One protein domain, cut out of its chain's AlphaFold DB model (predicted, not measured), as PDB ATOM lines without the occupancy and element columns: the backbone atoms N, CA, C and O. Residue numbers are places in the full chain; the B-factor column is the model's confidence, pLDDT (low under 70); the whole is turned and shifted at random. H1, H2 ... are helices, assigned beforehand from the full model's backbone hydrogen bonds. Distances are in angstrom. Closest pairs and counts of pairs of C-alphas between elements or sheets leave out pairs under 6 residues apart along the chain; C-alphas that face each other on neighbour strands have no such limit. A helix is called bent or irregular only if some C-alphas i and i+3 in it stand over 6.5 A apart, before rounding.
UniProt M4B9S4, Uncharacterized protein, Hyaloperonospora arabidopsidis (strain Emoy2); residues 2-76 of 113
ATOM      1  N   LEU A   2     -19.354   9.876  23.589       91.81
ATOM      2  CA  LEU A   2     -19.357   9.975  25.064       91.81
ATOM      3  C   LEU A   2     -20.578  10.703  25.653       91.81
ATOM      4  O   LEU A   2     -21.299  10.143  26.472       91.81
ATOM      5  N   ARG A   3     -20.877  11.915  25.165       93.19
ATOM      6  CA  ARG A   3     -22.060  12.678  25.607       93.19
ATOM      7  C   ARG A   3     -23.374  11.924  25.385       93.19
ATOM      8  O   ARG A   3     -24.267  11.993  26.212       93.19
ATOM      9  N   HIS A   4     -23.489  11.202  24.270       91.44
ATOM     10  CA  HIS A   4     -24.694  10.440  23.956       91.44
ATOM     11  C   HIS A   4     -24.880   9.273  24.929       91.44
ATOM     12  O   HIS A   4     -25.966   9.134  25.475       91.44
ATOM     13  N   VAL A   5     -23.818   8.505  25.196       94.25
ATOM     14  CA  VAL A   5     -23.845   7.405  26.176       94.25
ATOM     15  C   VAL A   5     -24.258   7.925  27.549       94.25
ATOM     16  O   VAL A   5     -25.206   7.409  28.130       94.25
ATOM     17  N   ARG A   6     -23.631   9.007  28.030       95.12
ATOM     18  CA  ARG A   6     -23.976   9.590  29.333       95.12
ATOM     19  C   ARG A   6     -25.421  10.092  29.393       95.12
ATOM     20  O   ARG A   6     -26.076   9.903  30.410       95.12
ATOM     21  N   ASN A   7     -25.925  10.707  28.323       94.06
ATOM     22  CA  ASN A   7     -27.313  11.170  28.273       94.06
ATOM     23  C   ASN A   7     -28.304  10.004  28.332       94.06
ATOM     24  O   ASN A   7     -29.320  10.107  29.015       94.06
ATOM     25  N   VAL A   8     -28.017   8.904  27.630       94.44
ATOM     26  CA  VAL A   8     -28.843   7.692  27.682       94.44
ATOM     27  C   VAL A   8     -28.800   7.077  29.081       94.44
ATOM     28  O   VAL A   8     -29.858   6.830  29.645       94.44
ATOM     29  N   ASP A   9     -27.614   6.924  29.672       96.06
ATOM     30  CA  ASP A   9     -27.433   6.383  31.028       96.06
ATOM     31  C   ASP A   9     -28.199   7.211  32.077       96.06
ATOM     32  O   ASP A   9     -28.968   6.682  32.875       96.06
ATOM     33  N   ARG A  10     -28.114   8.545  31.994       95.69
ATOM     34  CA  ARG A  10     -28.893   9.455  32.851       95.69
ATOM     35  C   ARG A  10     -30.398   9.383  32.606       95.69
ATOM     36  O   ARG A  10     -31.157   9.571  33.544       95.69
ATOM     37  N   SER A  11     -30.829   9.128  31.371       94.75
ATOM     38  CA  SER A  11     -32.255   8.978  31.051       94.75
ATOM     39  C   SER A  11     -32.837   7.680  31.613       94.75
ATOM     40  O   SER A  11     -34.030   7.626  31.887       94.75
ATOM     41  N   LEU A  12     -32.010   6.643  31.765       95.19
ATOM     42  CA  LEU A  12     -32.395   5.377  32.393       95.19
ATOM     43  C   LEU A  12     -32.461   5.492  33.922       95.19
ATOM     44  O   LEU A  12     -33.347   4.901  34.524       95.19
ATOM     45  N   HIS A  13     -31.581   6.295  34.525       95.94
ATOM     46  CA  HIS A  13     -31.496   6.506  35.976       95.94
ATOM     47  C   HIS A  13     -32.132   7.827  36.438       95.94
ATOM     48  O   HIS A  13     -31.633   8.475  37.358       95.94
ATOM     49  N   VAL A  14     -33.221   8.266  35.795       95.50
ATOM     50  CA  VAL A  14     -33.932   9.493  36.210       95.50
ATOM     51  C   VAL A  14     -34.459   9.366  37.640       95.50
ATOM     52  O   VAL A  14     -34.310  10.300  38.424       95.50
ATOM     53  N   ASP A  15     -35.010   8.202  37.989       96.81
ATOM     54  CA  ASP A  15     -35.663   7.974  39.282       96.81
ATOM     55  C   ASP A  15     -34.677   7.604  40.408       96.81
ATOM     56  O   ASP A  15     -35.026   7.696  41.583       96.81
ATOM     57  N   SER A  16     -33.443   7.208  40.070       95.94
ATOM     58  CA  SER A  16     -32.395   6.804  41.025       95.94
ATOM     59  C   SER A  16     -31.145   7.689  40.969       95.94
ATOM     60  O   SER A  16     -30.040   7.262  41.310       95.94
ATOM     61  N   TYR A  17     -31.295   8.952  40.559       91.62
ATOM     62  CA  TYR A  17     -30.186   9.907  40.565       91.62
ATOM     63  C   TYR A  17     -29.511   9.950  41.956       91.62
ATOM     64  O   TYR A  17     -30.215  10.113  42.954       91.62
ATOM     65  N   PRO A  18     -28.168   9.839  42.067       95.06
ATOM     66  CA  PRO A  18     -27.153  10.038  41.026       95.06
ATOM     67  C   PRO A  18     -26.597   8.767  40.357       95.06
ATOM     68  O   PRO A  18     -25.550   8.874  39.706       95.06
ATOM     69  N   GLU A  19     -27.244   7.610  40.488       97.19
ATOM     70  CA  GLU A  19     -26.764   6.323  39.960       97.19
ATOM     71  C   GLU A  19     -26.432   6.368  38.450       97.19
ATOM     72  O   GLU A  19     -27.028   7.126  37.675       97.19
ATOM     73  N   LEU A  20     -25.412   5.599  38.052       96.69
ATOM     74  CA  LEU A  20     -24.919   5.457  36.681       96.69
ATOM     75  C   LEU A  20     -24.349   4.054  36.481       96.69
ATOM     76  O   LEU A  20     -23.600   3.578  37.336       96.69
ATOM     77  N   TYR A  21     -24.578   3.456  35.311       97.06
ATOM     78  CA  TYR A  21     -23.847   2.244  34.925       97.06
ATOM     79  C   TYR A  21     -22.405   2.548  34.518       97.06
ATOM     80  O   TYR A  21     -21.506   1.753  34.784       97.06
ATOM     81  N   TYR A  22     -22.174   3.706  33.894       96.56
ATOM     82  CA  TYR A  22     -20.845   4.140  33.463       96.56
ATOM     83  C   TYR A  22     -20.462   5.445  34.177       96.56
ATOM     84  O   TYR A  22     -20.509   6.528  33.566       96.56
ATOM     85  N   PRO A  23     -20.111   5.377  35.478       95.75
ATOM     86  CA  PRO A  23     -19.796   6.559  36.279       95.75
ATOM     87  C   PRO A  23     -18.578   7.310  35.729       95.75
ATOM     88  O   PRO A  23     -18.608   8.538  35.599       95.75
ATOM     89  N   GLU A  24     -17.566   6.572  35.278       95.81
ATOM     90  CA  GLU A  24     -16.332   7.118  34.724       95.81
ATOM     91  C   GLU A  24     -16.271   6.923  33.206       95.81
ATOM     92  O   GLU A  24     -16.428   5.819  32.690       95.81
ATOM     93  N   LEU A  25     -16.067   8.020  32.474       95.25
ATOM     94  CA  LEU A  25     -15.919   8.015  31.021       95.25
ATOM     95  C   LEU A  25     -14.774   8.942  30.637       95.25
ATOM     96  O   LEU A  25     -14.787  10.124  30.982       95.25
ATOM     97  N   TYR A  26     -13.837   8.417  29.855       95.31
ATOM     98  CA  TYR A  26     -12.626   9.124  29.458       95.31
ATOM     99  C   TYR A  26     -12.546   9.279  27.937       95.31
ATOM    100  O   TYR A  26     -13.154   8.524  27.174       95.31
ATOM    101  N   LEU A  27     -11.790  10.284  27.495       94.06
ATOM    102  CA  LEU A  27     -11.391  10.449  26.100       94.06
ATOM    103  C   LEU A  27      -9.880  10.336  26.016       94.06
ATOM    104  O   LEU A  27      -9.165  10.925  26.819       94.06
ATOM    105  N   ILE A  28      -9.418   9.602  25.013       94.00
ATOM    106  CA  ILE A  28      -7.998   9.473  24.723       94.00
ATOM    107  C   ILE A  28      -7.563  10.706  23.932       94.00
ATOM    108  O   ILE A  28      -8.062  10.951  22.827       94.00
ATOM    109  N   GLU A  29      -6.642  11.479  24.498       94.50
ATOM    110  CA  GLU A  29      -6.071  12.650  23.840       94.50
ATOM    111  C   GLU A  29      -5.252  12.237  22.608       94.50
ATOM    112  O   GLU A  29      -4.517  11.253  22.623       94.50
ATOM    113  N   GLY A  30      -5.448  12.936  21.486       94.44
ATOM    114  CA  GLY A  30      -4.810  12.596  20.206       94.44
ATOM    115  C   GLY A  30      -5.310  11.295  19.548       94.44
ATOM    116  O   GLY A  30      -4.951  10.999  18.403       94.44
ATOM    117  N   GLY A  31      -6.190  10.549  20.224       94.62
ATOM    118  CA  GLY A  31      -6.818   9.325  19.735       94.62
ATOM    119  C   GLY A  31      -5.826   8.206  19.406       94.62
ATOM    120  O   GLY A  31      -4.666   8.219  19.805       94.62
ATOM    121  N   TYR A  32      -6.288   7.231  18.617       94.56
ATOM    122  CA  TYR A  32      -5.480   6.059  18.262       94.56
ATOM    123  C   TYR A  32      -4.176   6.420  17.538       94.56
ATOM    124  O   TYR A  32      -3.177   5.731  17.704       94.56
ATOM    125  N   LYS A  33      -4.163   7.519  16.768       95.06
ATOM    126  CA  LYS A  33      -2.955   7.995  16.085       95.06
ATOM    127  C   LYS A  33      -1.843   8.298  17.089       95.06
ATOM    128  O   LYS A  33      -0.748   7.771  16.948       95.06
ATOM    129  N   HIS A  34      -2.145   9.118  18.094       95.50
ATOM    130  CA  HIS A  34      -1.159   9.510  19.091       95.50
ATOM    131  C   HIS A  34      -0.682   8.300  19.898       95.50
ATOM    132  O   HIS A  34       0.521   8.092  19.995       95.50
ATOM    133  N   CYS A  35      -1.599   7.441  20.361       94.06
ATOM    134  CA  CYS A  35      -1.239   6.196  21.052       94.06
ATOM    135  C   CYS A  35      -0.338   5.286  20.214       94.06
ATOM    136  O   CYS A  35       0.579   4.669  20.747       94.06
ATOM    137  N   PHE A  36      -0.597   5.175  18.911       94.88
ATOM    138  CA  PHE A  36       0.221   4.351  18.030       94.88
ATOM    139  C   PHE A  36       1.600   4.967  17.779       94.88
ATOM    140  O   PHE A  36       2.564   4.235  17.601       94.88
ATOM    141  N   GLU A  37       1.719   6.292  17.751       94.25
ATOM    142  CA  GLU A  37       3.006   6.974  17.578       94.25
ATOM    143  C   GLU A  37       3.865   6.923  18.852       94.25
ATOM    144  O   GLU A  37       5.083   6.793  18.747       94.25
ATOM    145  N   THR A  38       3.253   6.983  20.041       94.56
ATOM    146  CA  THR A  38       3.979   7.061  21.322       94.56
ATOM    147  C   THR A  38       4.136   5.724  22.044       94.56
ATOM    148  O   THR A  38       5.180   5.482  22.638       94.56
ATOM    149  N   LEU A  39       3.131   4.843  21.990       92.69
ATOM    150  CA  LEU A  39       3.023   3.641  22.834       92.69
ATOM    151  C   LEU A  39       2.834   2.353  22.016       92.69
ATOM    152  O   LEU A  39       2.242   1.376  22.486       92.69
ATOM    153  N   ARG A  40       3.324   2.329  20.769       89.44
ATOM    154  CA  ARG A  40       3.118   1.206  19.838       89.44
ATOM    155  C   ARG A  40       3.489  -0.149  20.432       89.44
ATOM    156  O   ARG A  40       2.728  -1.097  20.296       89.44
ATOM    157  N   HIS A  41       4.671  -0.239  21.035       87.00
ATOM    158  CA  HIS A  41       5.245  -1.507  21.483       87.00
ATOM    159  C   HIS A  41       4.592  -2.049  22.758       87.00
ATOM    160  O   HIS A  41       4.698  -3.240  23.027       87.00
ATOM    161  N   GLU A  42       3.914  -1.190  23.517       91.50
ATOM    162  CA  GLU A  42       3.336  -1.527  24.818       91.50
ATOM    163  C   GLU A  42       1.847  -1.864  24.717       91.50
ATOM    164  O   GLU A  42       1.376  -2.794  25.367       91.50
ATOM    165  N   LEU A  43       1.100  -1.111  23.899       89.19
ATOM    166  CA  LEU A  43      -0.365  -1.190  23.858       89.19
ATOM    167  C   LEU A  43      -0.924  -1.756  22.552       89.19
ATOM    168  O   LEU A  43      -2.043  -2.269  22.536       89.19
ATOM    169  N   CYS A  44      -0.199  -1.633  21.436       90.94
ATOM    170  CA  CYS A  44      -0.687  -2.116  20.146       90.94
ATOM    171  C   CYS A  44      -0.237  -3.557  19.896       90.94
ATOM    172  O   CYS A  44       0.821  -3.988  20.348       90.94
ATOM    173  N   ALA A  45      -1.019  -4.308  19.116       91.44
ATOM    174  CA  ALA A  45      -0.618  -5.654  18.717       91.44
ATOM    175  C   ALA A  45       0.717  -5.626  17.928       91.44
ATOM    176  O   ALA A  45       0.934  -4.690  17.152       91.44
ATOM    177  N   PRO A  46       1.590  -6.649  18.046       85.19
ATOM    178  CA  PRO A  46       2.957  -6.604  17.504       85.19
ATOM    179  C   PRO A  46       3.053  -6.343  15.994       85.19
ATOM    180  O   PRO A  46       3.971  -5.673  15.528       85.19
ATOM    181  N   LEU A  47       2.083  -6.839  15.221       89.00
ATOM    182  CA  LEU A  47       2.010  -6.668  13.765       89.00
ATOM    183  C   LEU A  47       1.007  -5.584  13.343       89.00
ATOM    184  O   LEU A  47       0.657  -5.481  12.167       89.00
ATOM    185  N   ALA A  48       0.523  -4.772  14.285       90.00
ATOM    186  CA  ALA A  48      -0.423  -3.714  13.978       90.00
ATOM    187  C   ALA A  48       0.224  -2.650  13.081       90.00
ATOM    188  O   ALA A  48       1.327  -2.154  13.349       90.00
ATOM    189  N   LEU A  49      -0.507  -2.273  12.035       92.50
ATOM    190  CA  LEU A  49      -0.217  -1.135  11.176       92.50
ATOM    191  C   LEU A  49      -1.285  -0.069  11.420       92.50
ATOM    192  O   LEU A  49      -2.479  -0.349  11.325       92.50
ATOM    193  N   TYR A  50      -0.864   1.167  11.672       94.12
ATOM    194  CA  TYR A  50      -1.790   2.288  11.689       94.12
ATOM    195  C   TYR A  50      -2.266   2.602  10.268       94.12
ATOM    196  O   TYR A  50      -1.477   2.975   9.398       94.12
ATOM    197  N   VAL A  51      -3.573   2.471  10.041       94.00
ATOM    198  CA  VAL A  51      -4.229   2.847   8.786       94.00
ATOM    199  C   VAL A  51      -5.052   4.103   9.029       94.00
ATOM    200  O   VAL A  51      -6.046   4.093   9.755       94.00
ATOM    201  N   ALA A  52      -4.634   5.207   8.412       94.38
ATOM    202  CA  ALA A  52      -5.381   6.451   8.484       94.38
ATOM    203  C   ALA A  52      -6.680   6.347   7.676       94.38
ATOM    204  O   ALA A  52      -6.705   5.804   6.574       94.38
ATOM    205  N   MET A  53      -7.748   6.984   8.160       92.62
ATOM    206  CA  MET A  53      -9.031   7.028   7.445       92.62
ATOM    207  C   MET A  53      -8.919   7.642   6.032       92.62
ATOM    208  O   MET A  53      -9.726   7.339   5.162       92.62
ATOM    209  N   ARG A  54      -7.921   8.508   5.790       92.12
ATOM    210  CA  ARG A  54      -7.642   9.146   4.487       92.12
ATOM    211  C   ARG A  54      -6.530   8.450   3.683       92.12
ATOM    212  O   ARG A  54      -5.951   9.070   2.793       92.12
ATOM    213  N   ASP A  55      -6.183   7.206   4.007       95.31
ATOM    214  CA  ASP A  55      -5.185   6.442   3.253       95.31
ATOM    215  C   ASP A  55      -5.663   6.204   1.809       95.31
ATOM    216  O   ASP A  55      -6.761   5.694   1.580       95.31
ATOM    217  N   LYS A  56      -4.822   6.565   0.828       95.88
ATOM    218  CA  LYS A  56      -5.123   6.466  -0.609       95.88
ATOM    219  C   LYS A  56      -5.501   5.047  -1.028       95.88
ATOM    220  O   LYS A  56      -6.395   4.892  -1.858       95.88
ATOM    221  N   ARG A  57      -4.878   4.036  -0.412       95.81
ATOM    222  CA  ARG A  57      -5.104   2.611  -0.709       95.81
ATOM    223  C   ARG A  57      -6.533   2.163  -0.409       95.81
ATOM    224  O   ARG A  57      -7.012   1.217  -1.019       95.81
ATOM    225  N   PHE A  58      -7.211   2.851   0.511       94.56
ATOM    226  CA  PHE A  58      -8.522   2.459   1.031       94.56
ATOM    227  C   PHE A  58      -9.614   3.497   0.761       94.56
ATOM    228  O   PHE A  58     -10.700   3.398   1.322       94.56
ATOM    229  N   THR A  59      -9.355   4.487  -0.092       95.44
ATOM    230  CA  THR A  59     -10.277   5.604  -0.367       95.44
ATOM    231  C   THR A  59     -11.660   5.149  -0.829       95.44
ATOM    232  O   THR A  59     -12.660   5.554  -0.234       95.44
ATOM    233  N   GLU A  60     -11.726   4.278  -1.837       94.88
ATOM    234  CA  GLU A  60     -13.000   3.800  -2.385       94.88
ATOM    235  C   GLU A  60     -13.761   2.909  -1.398       94.88
ATOM    236  O   GLU A  60     -14.958   3.113  -1.188       94.88
ATOM    237  N   MET A  61     -13.066   1.995  -0.707       94.81
ATOM    238  CA  MET A  61     -13.684   1.180   0.347       94.81
ATOM    239  C   MET A  61     -14.214   2.059   1.480       94.81
ATOM    240  O   MET A  61     -15.368   1.935   1.877       94.81
ATOM    241  N   CYS A  62     -13.412   3.017   1.948       94.00
ATOM    242  CA  CYS A  62     -13.818   3.968   2.972       94.00
ATOM    243  C   CYS A  62     -15.071   4.736   2.526       94.00
ATOM    244  O   CYS A  62     -16.051   4.809   3.266       94.00
ATOM    245  N   ARG A  63     -15.099   5.249   1.291       94.12
ATOM    246  CA  ARG A  63     -16.260   5.963   0.742       94.12
ATOM    247  C   ARG A  63     -17.514   5.088   0.711       94.12
ATOM    248  O   ARG A  63     -18.583   5.572   1.102       94.12
ATOM    249  N   HIS A  64     -17.387   3.846   0.250       95.31
ATOM    250  CA  HIS A  64     -18.486   2.889   0.171       95.31
ATOM    251  C   HIS A  64     -19.044   2.564   1.562       95.31
ATOM    252  O   HIS A  64     -20.222   2.821   1.828       95.31
ATOM    253  N   GLU A  65     -18.187   2.123   2.483       94.31
ATOM    254  CA  GLU A  65     -18.584   1.744   3.841       94.31
ATOM    255  C   GLU A  65     -19.186   2.922   4.610       94.31
ATOM    256  O   GLU A  65     -20.241   2.797   5.236       94.31
ATOM    257  N   PHE A  66     -18.612   4.125   4.488       92.38
ATOM    258  CA  PHE A  66     -19.210   5.320   5.087       92.38
ATOM    259  C   PHE A  66     -20.579   5.658   4.490       92.38
ATOM    260  O   PHE A  66     -21.430   6.214   5.192       92.38
ATOM    261  N   ALA A  67     -20.812   5.390   3.203       92.38
ATOM    262  CA  ALA A  67     -22.116   5.610   2.586       92.38
ATOM    263  C   ALA A  67     -23.162   4.620   3.115       92.38
ATOM    264  O   ALA A  67     -24.268   5.051   3.457       92.38
ATOM    265  N   VAL A  68     -22.804   3.339   3.240       91.94
ATOM    266  CA  VAL A  68     -23.649   2.300   3.853       91.94
ATOM    267  C   VAL A  68     -23.965   2.669   5.301       91.94
ATOM    268  O   VAL A  68     -25.135   2.812   5.662       91.94
ATOM    269  N   TRP A  69     -22.937   2.959   6.099       88.94
ATOM    270  CA  TRP A  69     -23.086   3.353   7.498       88.94
ATOM    271  C   TRP A  69     -24.006   4.570   7.670       88.94
ATOM    272  O   TRP A  69     -24.935   4.545   8.481       88.94
ATOM    273  N   LYS A  70     -23.834   5.617   6.848       88.44
ATOM    274  CA  LYS A  70     -24.707   6.806   6.873       88.44
ATOM    275  C   LYS A  70     -26.173   6.475   6.590       88.44
ATOM    276  O   LYS A  70     -27.052   7.118   7.167       88.44
ATOM    277  N   ARG A  71     -26.464   5.513   5.706       86.56
ATOM    278  CA  ARG A  71     -27.843   5.070   5.426       86.56
ATOM    279  C   ARG A  71     -28.427   4.336   6.632       86.56
ATOM    280  O   ARG A  71     -29.519   4.700   7.072       86.56
ATOM    281  N   SER A  72     -27.678   3.411   7.229       83.12
ATOM    282  CA  SER A  72     -28.098   2.688   8.438       83.12
ATOM    283  C   SER A  72     -28.356   3.634   9.617       83.12
ATOM    284  O   SER A  72     -29.333   3.482  10.350       83.12
ATOM    285  N   TRP A  73     -27.557   4.694   9.758       76.12
ATOM    286  CA  TRP A  73     -27.753   5.697  10.808       76.12
ATOM    287  C   TRP A  73     -28.998   6.572  10.608       76.12
ATOM    288  O   TRP A  73     -29.628   6.989  11.586       76.12
ATOM    289  N   LYS A  74     -29.404   6.834   9.355       72.19
ATOM    290  CA  LYS A  74     -30.696   7.484   9.072       72.19
ATOM    291  C   LYS A  74     -31.852   6.608   9.546       72.19
ATOM    292  O   LYS A  74     -32.748   7.129  10.204       72.19
ATOM    293  N   LEU A  75     -31.795   5.304   9.272       66.31
ATOM    294  CA  LEU A  75     -32.806   4.358   9.738       66.31
ATOM    295  C   LEU A  75     -32.881   4.344  11.269       66.31
ATOM    296  O   LEU A  75     -33.969   4.499  11.816       66.31
ATOM    297  N   HIS A  76     -31.739   4.285  11.960       62.50
ATOM    298  CA  HIS A  76     -31.700   4.333  13.424       62.50
ATOM    299  C   HIS A  76     -32.320   5.623  13.994       62.50
ATOM    300  O   HIS A  76     -33.062   5.570  14.972       62.50
TER     301      HIS A  76
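AT A GLANCE: This is residues 2 to 76 of the 113 residues of an uncharacterized protein of Hyaloperonospora arabidopsidis (strain Emoy2) (UniProt M4B9S4). The model is an open, flat hook: the long helix H4 makes one arm, and the other is a long unnamed link, residues 13 to 30, that folds back past H1. The short helices H2 and H3 sit near each other at the turn between the arms, and no helix touches another; residues 55 to 61, of which 56 to 61 belong to H4, and residues 64 to 76 of H4 stick out free. The printed part has 75 residues, with four named helices in the order H1, H2, H3, H4 and no named strand, and its class is all helix. It is extended, with a radius of gyration of the C-alphas of 18.0 A and spans of 50 by 37 by 18 A.

HOW THE PARTS SIT: The longest helix, H4, residues 56 to 76, touches no helix and has a kink of 31 degrees near residue 63. H4 is irregular: C-alphas 57 and 60 are 8.2 A apart. H3, residues 40 to 43, is apart from H4. H2, residues 31 to 38, is also apart from H4. H2 and H3 are close but not clearly touching; their closest C-alphas, those of Cys 35 and Leu 43, are 7.9 A apart, and their centres are 9.7 A apart. H1, residues 2 to 12, is apart from H2, H3 and H4. In H1 and H2 every O i to N i+4 pair is within hydrogen-bond range, and in H4 15 of 17 are. H3 is too short for such a pair, and its 1 O i to N i+3 pair is not within range.

IN THESE COORDINATES: H4 has 21 residues and measures 30.1 A from C-alpha 56 at (-5.123, 6.466, -0.609) to C-alpha 76 at (-31.700, 4.333, 13.424). H1 has 11 residues and measures 15.6 A, beginning with C-alpha 2 at (-19.357, 9.975, 25.064). H2 has 8 residues and measures 11.1 A, from Gly 31 to Thr 38. H3 has 4 residues and measures 5.8 A, from Arg 40 to Leu 43.

THE WHOLE: The two C-alphas farthest apart, those of Asp 15 and Arg 57, are 50.6 A apart, while the first and last printed C-alphas, those of Leu 2 and His 76, are 17.9 A apart. The links H1 to H2, with 18 residues, and H3 to H4, with 12, are long; the link H2 to H3, with 1 residue, is tight. The printed part has no cut. Its mean pLDDT is 92.2, and residues 75 to 76 are under 70.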